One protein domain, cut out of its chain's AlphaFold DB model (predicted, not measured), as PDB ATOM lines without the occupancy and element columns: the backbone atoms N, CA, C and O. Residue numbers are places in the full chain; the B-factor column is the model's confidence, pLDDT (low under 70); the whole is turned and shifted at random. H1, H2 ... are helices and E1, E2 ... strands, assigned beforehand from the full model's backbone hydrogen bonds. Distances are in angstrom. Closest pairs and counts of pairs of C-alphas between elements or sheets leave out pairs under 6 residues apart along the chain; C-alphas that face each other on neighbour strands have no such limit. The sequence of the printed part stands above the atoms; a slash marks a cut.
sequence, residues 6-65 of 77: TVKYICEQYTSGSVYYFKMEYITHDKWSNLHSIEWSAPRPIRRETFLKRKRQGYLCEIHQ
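Overview. This is residues 6 to 65 of the 77 residues of an uncharacterized protein of Bacillus sp. C1-1 (UniProt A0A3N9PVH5). A long sheet of four strands, curled like part of a barrel, has one short helix, H1, packed slantwise over one face while the other face is bare. E1, E2 and E4 make the part of the sheet near H1; E2 runs on past E1 to pair with the short E3, and the link after E2 reaches one end of the long axis. The printed part has 60 residues, in the order E1 E2 E3 H1 E4, of mixed class; the mixed sheet runs E3 E2 E1 E4, with only E1 and E4 parallel. It is loose, with a radius of gyration of the C-alphas of 13.3 A, and spans 41 by 26 by 15 A.

Arrangement. E1, residues 7 to 14, and E2, residues 19 to 28, form an antiparallel hairpin, with N 10 and O 22 2.9 A apart. E3, residues 38 to 40, forms a hairpin with E2, staggered along it beside residues 26 to 28; N 39 and O 27 are 2.9 A apart. These three are a meander, each strand the antiparallel neighbour of the one before. Residues 44 to 45 pair antiparallel with residues 22 to 23. H1, residues 48 to 56, is on the sheet at a height of 8.9 A, over E1 and only just over E2, with 3 C-alphas falling on E2. On the local plane it stands at 53 degrees to E1; their closest C-alphas, of Tyr 9 and Phe 51, are 6.4 A apart. In H1 every O i to N i+4 pair is within hydrogen-bond range. E4, residues 60 to 65, is parallel to E1, with N 62 and O 9 2.8 A apart. E3, H1 and E4 are a split strand-helix-strand unit, two strands running the same way with others between, its crossover right-handed.

Along the chain. E1 begins at C-alpha 7 (551.577, 351.643, 352.708) and is 22.8 A long. E2 is 29.0 A, E3 7.2 A, H1 12.5 A and E4 16.9 A, ending at C-alpha 65 (551.779, 354.307, 372.752).

Size, cuts and confidence. The C-alphas farthest apart, of Ser 16 and Ser 33, are 42.8 A apart. The printed part has no cut and no long link, and no printed residue is under pLDDT 70.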
ATOM      1  N   THR A   6     554.841 351.490 350.114       93.81
ATOM      2  CA  THR A   6     554.009 352.693 349.941       93.81
ATOM      3  C   THR A   6     552.838 352.768 350.902       93.81
ATOM      4  O   THR A   6     552.108 353.755 350.909       93.81
ATOM      5  N   VAL A   7     552.653 351.735 351.725       96.38
ATOM      6  CA  VAL A   7     551.577 351.643 352.708       96.38
ATOM      7  C   VAL A   7     552.140 351.228 354.047       96.38
ATOM      8  O   VAL A   7     552.859 350.233 354.141       96.38
ATOM      9  N   LYS A   8     551.711 351.935 355.088       97.06
ATOM     10  CA  LYS A   8     551.953 351.540 356.468       97.06
ATOM     11  C   LYS A   8     550.662 351.392 357.250       97.06
ATOM     12  O   LYS A   8     549.631 351.991 356.935       97.06
ATOM     13  N   TYR A   9     550.740 350.574 358.282       98.12
ATOM     14  CA  TYR A   9     549.646 350.283 359.190       98.12
ATOM     15  C   TYR A   9     550.050 350.680 360.603       98.12
ATOM     16  O   TYR A   9     551.167 350.398 361.023       98.12
ATOM     17  N   ILE A  10     549.147 351.313 361.340       98.31
ATOM     18  CA  ILE A  10     549.423 351.846 362.676       98.31
ATOM     19  C   ILE A  10     548.469 351.189 363.667       98.31
ATOM     20  O   ILE A  10     547.284 351.029 363.379       98.31
ATOM     21  N   CYS A  11     548.994 350.803 364.824       98.06
ATOM     22  CA  CYS A  11     548.230 350.417 366.002       98.06
ATOM     23  C   CYS A  11     548.495 351.457 367.092       98.06
ATOM     24  O   CYS A  11     549.617 351.546 367.588       98.06
ATOM     25  N   GLU A  12     547.486 352.247 367.448       97.31
ATOM     26  CA  GLU A  12     547.565 353.189 368.562       97.31
ATOM     27  C   GLU A  12     546.974 352.552 369.816       97.31
ATOM     28  O   GLU A  12     545.796 352.194 369.845       97.31
ATOM     29  N   GLN A  13     547.797 352.415 370.851       97.06
ATOM     30  CA  GLN A  13     547.405 351.910 372.160       97.06
ATOM     31  C   GLN A  13     547.371 353.077 373.137       97.06
ATOM     32  O   GLN A  13     548.380 353.749 373.345       97.06
ATOM     33  N   TYR A  14     546.203 353.337 373.708       95.38
ATOM     34  CA  TYR A  14     546.017 354.400 374.683       95.38
ATOM     35  C   TYR A  14     546.171 353.849 376.095       95.38
ATOM     36  O   TYR A  14     545.728 352.738 376.388       95.38
ATOM     37  N   THR A  15     546.716 354.656 377.004       92.50
ATOM     38  CA  THR A  15     546.841 354.302 378.432       92.50
ATOM     39  C   THR A  15     545.505 353.962 379.105       92.50
ATOM     40  O   THR A  15     545.494 353.278 380.120       92.50
ATOM     41  N   SER A  16     544.374 354.388 378.535       90.31
ATOM     42  CA  SER A  16     543.018 354.019 378.972       90.31
ATOM     43  C   SER A  16     542.614 352.583 378.617       90.31
ATOM     44  O   SER A  16     541.524 352.156 378.984       90.31
ATOM     45  N   GLY A  17     543.435 351.853 377.859       90.69
ATOM     46  CA  GLY A  17     543.133 350.514 377.346       90.69
ATOM     47  C   GLY A  17     542.450 350.505 375.974       90.69
ATOM     48  O   GLY A  17     542.236 349.436 375.402       90.69
ATOM     49  N   SER A  18     542.125 351.672 375.409       94.25
ATOM     50  CA  SER A  18     541.550 351.779 374.064       94.25
ATOM     51  C   SER A  18     542.612 351.513 372.995       94.25
ATOM     52  O   SER A  18     543.729 352.022 373.084       94.25
ATOM     53  N   VAL A  19     542.260 350.740 371.962       96.62
ATOM     54  CA  VAL A  19     543.174 350.407 370.861       96.62
ATOM     55  C   VAL A  19     542.526 350.712 369.520       96.62
ATOM     56  O   VAL A  19     541.434 350.223 369.227       96.62
ATOM     57  N   TYR A  20     543.233 351.469 368.687       97.31
ATOM     58  CA  TYR A  20     542.777 351.875 367.363       97.31
ATOM     59  C   TYR A  20     543.764 351.429 366.291       97.31
ATOM     60  O   TYR A  20     544.969 351.341 366.522       97.31
ATOM     61  N   TYR A  21     543.245 351.136 365.101       98.44
ATOM     62  CA  TYR A  21     544.039 350.645 363.983       98.44
ATOM     63  C   TYR A  21     543.808 351.522 362.762       98.44
ATOM     64  O   TYR A  21     542.664 351.803 362.398       98.44
ATOM     65  N   PHE A  22     544.894 351.901 362.097       98.38
ATOM     66  CA  PHE A  22     544.858 352.791 360.943       98.38
ATOM     67  C   PHE A  22     545.726 352.284 359.795       98.38
ATOM     68  O   PHE A  22     546.634 351.468 359.967       98.38
ATOM     69  N   LYS A  23     545.445 352.810 358.607       97.75
ATOM     70  CA  LYS A  23     546.249 352.673 357.394       97.75
ATOM     71  C   LYS A  23     546.609 354.064 356.871       97.75
ATOM     72  O   LYS A  23     545.740 354.932 356.803       97.75
ATOM     73  N   MET A  24     547.852 354.237 356.434       97.62
ATOM     74  CA  MET A  24     548.326 355.412 355.695       97.62
ATOM     75  C   MET A  24     549.013 354.959 354.406       97.62
ATOM     76  O   MET A  24     549.593 353.871 354.353       97.62
ATOM     77  N   GLU A  25     548.934 355.774 353.361       96.25
ATOM     78  CA  GLU A  25     549.603 355.532 352.079       96.25
ATOM     79  C   GLU A  25     550.429 356.761 351.703       96.25
ATOM     80  O   GLU A  25     550.049 357.870 352.072       96.25
ATOM     81  N   TYR A  26     551.531 356.581 350.975       94.81
ATOM     82  CA  TYR A  26     552.193 357.721 350.350       94.81
ATOM     83  C   TYR A  26     551.260 358.359 349.327       94.81
ATOM     84  O   TYR A  26     550.670 357.676 348.483       94.81
ATOM     85  N   ILE A  27     551.156 359.675 349.410       93.81
ATOM     86  CA  ILE A  27     550.444 360.526 348.469       93.81
ATOM     87  C   ILE A  27     551.369 361.660 348.043       93.81
ATOM     88  O   ILE A  27     552.332 361.982 348.731       93.81
ATOM     89  N   THR A  28     551.070 362.255 346.899       93.69
ATOM     90  CA  THR A  28     551.660 363.518 346.456       93.69
ATOM     91  C   THR A  28     550.521 364.499 346.227       93.69
ATOM     92  O   THR A  28     549.473 364.115 345.703       93.69
ATOM     93  N   HIS A  29     550.712 365.745 346.645       90.56
ATOM     94  CA  HIS A  29     549.753 366.830 346.418       90.56
ATOM     95  C   HIS A  29     549.974 367.560 345.081       90.56
ATOM     96  O   HIS A  29     549.190 368.436 344.731       90.56
ATOM     97  N   ASP A  30     551.030 367.195 344.347       93.06
ATOM     98  CA  ASP A  30     551.417 367.772 343.057       93.06
ATOM     99  C   ASP A  30     551.618 366.641 342.031       93.06
ATOM    100  O   ASP A  30     550.665 366.186 341.394       93.06
ATOM    101  N   LYS A  31     552.848 366.120 341.918       92.00
ATOM    102  CA  LYS A  31     553.229 365.057 340.978       92.00
ATOM    103  C   LYS A  31     554.298 364.138 341.560       92.00
ATOM    104  O   LYS A  31     555.165 364.559 342.317       92.00
ATOM    105  N   TRP A  32     554.307 362.887 341.103       88.62
ATOM    106  CA  TRP A  32     555.221 361.844 341.593       88.62
ATOM    107  C   TRP A  32     556.709 362.117 341.345       88.62
ATOM    108  O   TRP A  32     557.546 361.558 342.047       88.62
ATOM    109  N   SER A  33     557.052 362.967 340.372       93.62
ATOM    110  CA  SER A  33     558.440 363.381 340.137       93.62
ATOM    111  C   SER A  33     558.942 364.421 341.143       93.62
ATOM    112  O   SER A  33     560.149 364.598 341.281       93.62
ATOM    113  N   ASN A  34     558.043 365.094 341.866       93.44
ATOM    114  CA  ASN A  34     558.389 366.051 342.907       93.44
ATOM    115  C   ASN A  34     558.425 365.350 344.273       93.44
ATOM    116  O   ASN A  34     557.432 365.329 345.002       93.44
ATOM    117  N   LEU A  35     559.577 364.781 344.632       91.75
ATOM    118  CA  LEU A  35     559.742 364.024 345.879       91.75
ATOM    119  C   LEU A  35     559.489 364.862 347.145       91.75
ATOM    120  O   LEU A  35     559.107 364.304 348.168       91.75
ATOM    121  N   HIS A  36     559.629 366.190 347.074       94.50
ATOM    122  CA  HIS A  36     559.333 367.097 348.190       94.50
ATOM    123  C   HIS A  36     557.838 367.213 348.497       94.50
ATOM    124  O   HIS A  36     557.471 367.681 349.566       94.50
ATOM    125  N   SER A  37     556.980 366.797 347.563       93.06
ATOM    126  CA  SER A  37     555.528 366.783 347.744       93.06
ATOM    127  C   SER A  37     554.995 365.454 348.290       93.06
ATOM    128  O   SER A  37     553.781 365.318 348.447       93.06
ATOM    129  N   ILE A  38     555.867 364.456 348.504       94.38
ATOM    130  CA  ILE A  38     555.469 363.125 348.965       94.38
ATOM    131  C   ILE A  38     555.309 363.129 350.480       94.38
ATOM    132  O   ILE A  38     556.268 363.332 351.221       94.38
ATOM    133  N   GLU A  39     554.106 362.799 350.931       95.38
ATOM    134  CA  GLU A  39     553.762 362.724 352.346       95.38
ATOM    135  C   GLU A  39     552.884 361.504 352.638       95.38
ATOM    136  O   GLU A  39     552.343 360.851 351.740       95.38
ATOM    137  N   TRP A  40     552.741 361.163 353.919       95.69
ATOM    138  CA  TRP A  40     551.775 360.152 354.333       95.69
ATOM    139  C   TRP A  40     550.363 360.740 354.358       95.69
ATOM    140  O   TRP A  40     550.115 361.758 354.994       95.69
ATOM    141  N   SER A  41     549.412 360.041 353.739       95.38
ATOM    142  CA  SER A  41     547.994 360.396 353.786       95.38
ATOM    143  C   SER A  41     547.471 360.464 355.217       95.38
ATOM    144  O   SER A  41     547.940 359.722 356.080       95.38
ATOM    145  N   ALA A  42     546.378 361.196 355.431       95.81
ATOM    146  CA  ALA A  42     545.625 361.116 356.681       95.81
ATOM    147  C   ALA A  42     545.339 359.646 357.087       95.81
ATOM    148  O   ALA A  42     545.079 358.797 356.216       95.81
ATOM    149  N   PRO A  43     545.398 359.323 358.393       97.00
ATOM    150  CA  PRO A  43     545.153 357.974 358.875       97.00
ATOM    151  C   PRO A  43     543.702 357.573 358.612       97.00
ATOM    152  O   PRO A  43     542.762 358.249 359.021       97.00
ATOM    153  N   ARG A  44     543.513 356.438 357.934       97.44
ATOM    154  CA  ARG A  44     542.186 355.869 357.676       97.44
ATOM    155  C   ARG A  44     541.917 354.704 358.627       97.44
ATOM    156  O   ARG A  44     542.741 353.784 358.654       97.44
ATOM    157  N   PRO A  45     540.808 354.713 359.392       98.12
ATOM    158  CA  PRO A  45     540.475 353.629 360.309       98.12
ATOM    159  C   PRO A  45     540.345 352.290 359.589       98.12
ATOM    160  O   PRO A  45     539.783 352.201 358.497       98.12
ATOM    161  N   ILE A  46     540.844 351.235 360.221       98.25
ATOM    162  CA  ILE A  46     540.701 349.855 359.761       98.25
ATOM    163  C   ILE A  46     540.344 348.945 360.932       98.25
ATOM    164  O   ILE A  46     540.466 349.309 362.098       98.25
ATOM    165  N   ARG A  47     539.945 347.713 360.617       98.19
ATOM    166  CA  ARG A  47     539.714 346.692 361.640       98.19
ATOM    167  C   ARG A  47     541.020 346.029 362.086       98.19
ATOM    168  O   ARG A  47     541.959 345.890 361.292       98.19
ATOM    169  N   ARG A  48     541.046 345.531 363.326       98.19
ATOM    170  CA  ARG A  48     542.174 344.786 363.914       98.19
ATOM    171  C   ARG A  48     542.604 343.605 363.045       98.19
ATOM    172  O   ARG A  48     543.797 343.390 362.839       98.19
ATOM    173  N   GLU A  49     541.650 342.865 362.487       98.31
ATOM    174  CA  GLU A  49     541.918 341.684 361.659       98.31
ATOM    175  C   GLU A  49     542.701 342.069 360.402       98.31
ATOM    176  O   GLU A  49     543.588 341.335 359.961       98.31
ATOM    177  N   THR A  50     542.417 343.256 359.855       97.94
ATOM    178  CA  THR A  50     543.136 343.794 358.698       97.94
ATOM    179  C   THR A  50     544.574 344.121 359.078       97.94
ATOM    180  O   THR A  50     545.485 343.677 358.381       97.94
ATOM    181  N   PHE A  51     544.802 344.811 360.200       98.44
ATOM    182  CA  PHE A  51     546.154 345.088 360.698       98.44
ATOM    183  C   PHE A  51     546.961 343.792 360.883       98.44
ATOM    184  O   PHE A  51     548.053 343.650 360.334       98.44
ATOM    185  N   LEU A  52     546.395 342.800 361.578       98.19
ATOM    186  CA  LEU A  52     547.063 341.521 361.839       98.19
ATOM    187  C   LEU A  52     547.339 340.728 360.555       98.19
ATOM    188  O   LEU A  52     548.409 340.134 360.406       98.19
ATOM    189  N   LYS A  53     546.402 340.721 359.599       98.19
ATOM    190  CA  LYS A  53     546.609 340.108 358.279       98.19
ATOM    191  C   LYS A  53     547.781 340.764 357.549       98.19
ATOM    192  O   LYS A  53     548.628 340.058 357.011       98.19
ATOM    193  N   ARG A  54     547.855 342.096 357.544       97.31
ATOM    194  CA  ARG A  54     548.894 342.854 356.830       97.31
ATOM    195  C   ARG A  54     550.262 342.732 357.495       97.31
ATOM    196  O   ARG A  54     551.246 342.535 356.788       97.31
ATOM    197  N   LYS A  55     550.304 342.692 358.829       97.31
ATOM    198  CA  LYS A  55     551.513 342.361 359.593       97.31
ATOM    199  C   LYS A  55     552.072 340.996 359.189       97.31
ATOM    200  O   LYS A  55     553.243 340.897 358.850       97.31
ATOM    201  N   ARG A  56     551.225 339.959 359.125       97.81
ATOM    202  CA  ARG A  56     551.633 338.614 358.667       97.81
ATOM    203  C   ARG A  56     552.121 338.586 357.218       97.81
ATOM    204  O   ARG A  56     552.986 337.796 356.879       97.81
ATOM    205  N   GLN A  57     551.581 339.455 356.369       96.88
ATOM    206  CA  GLN A  57     552.024 339.599 354.980       96.88
ATOM    207  C   GLN A  57     553.348 340.376 354.839       96.88
ATOM    208  O   GLN A  57     553.857 340.485 353.723       96.88
ATOM    209  N   GLY A  58     553.906 340.919 355.927       97.00
ATOM    210  CA  GLY A  58     555.164 341.669 355.927       97.00
ATOM    211  C   GLY A  58     555.031 343.113 355.438       97.00
ATOM    212  O   GLY A  58     555.958 343.626 354.819       97.00
ATOM    213  N   TYR A  59     553.873 343.748 355.635       97.44
ATOM    214  CA  TYR A  59     553.750 345.201 355.462       97.44
ATOM    215  C   TYR A  59     554.410 345.944 356.629       97.44
ATOM    216  O   TYR A  59     554.521 345.397 357.728       97.44
ATOM    217  N   LEU A  60     554.785 347.207 356.406       96.94
ATOM    218  CA  LEU A  60     555.253 348.084 357.474       96.94
ATOM    219  C   LEU A  60     554.128 348.311 358.495       96.94
ATOM    220  O   LEU A  60     553.057 348.826 358.160       96.94
ATOM    221  N   CYS A  61     554.376 347.910 359.739       97.50
ATOM    222  CA  CYS A  61     553.444 348.039 360.850       97.50
ATOM    223  C   CYS A  61     554.127 348.743 362.023       97.50
ATOM    224  O   CYS A  61     555.132 348.252 362.531       97.50
ATOM    225  N   GLU A  62     553.547 349.844 362.486       97.50
ATOM    226  CA  GLU A  62     554.021 350.614 363.635       97.50
ATOM    227  C   GLU A  62     553.050 350.454 364.813       97.50
ATOM    228  O   GLU A  62     551.833 350.344 364.628       97.50
ATOM    229  N   ILE A  63     553.586 350.430 366.033       97.12
ATOM    230  CA  ILE A  63     552.800 350.432 367.270       97.12
ATOM    231  C   ILE A  63     553.163 351.700 368.033       97.12
ATOM    232  O   ILE A  63     554.331 351.910 368.352       97.12
ATOM    233  N   HIS A  64     552.174 352.541 368.310       96.62
ATOM    234  CA  HIS A  64     552.348 353.807 369.015       96.62
ATOM    235  C   HIS A  64     551.647 353.737 370.368       96.62
ATOM    236  O   HIS A  64     550.477 353.365 370.447       96.62
ATOM    237  N   GLN A  65     552.359 354.120 371.425       95.69
ATOM    238  CA  GLN A  65     551.779 354.307 372.752       95.69
ATOM    239  C   GLN A  65     551.338 355.767 372.894       95.69
ATOM    240  O   GLN A  65     552.121 356.685 372.645       95.69
TER     241      GLN A  65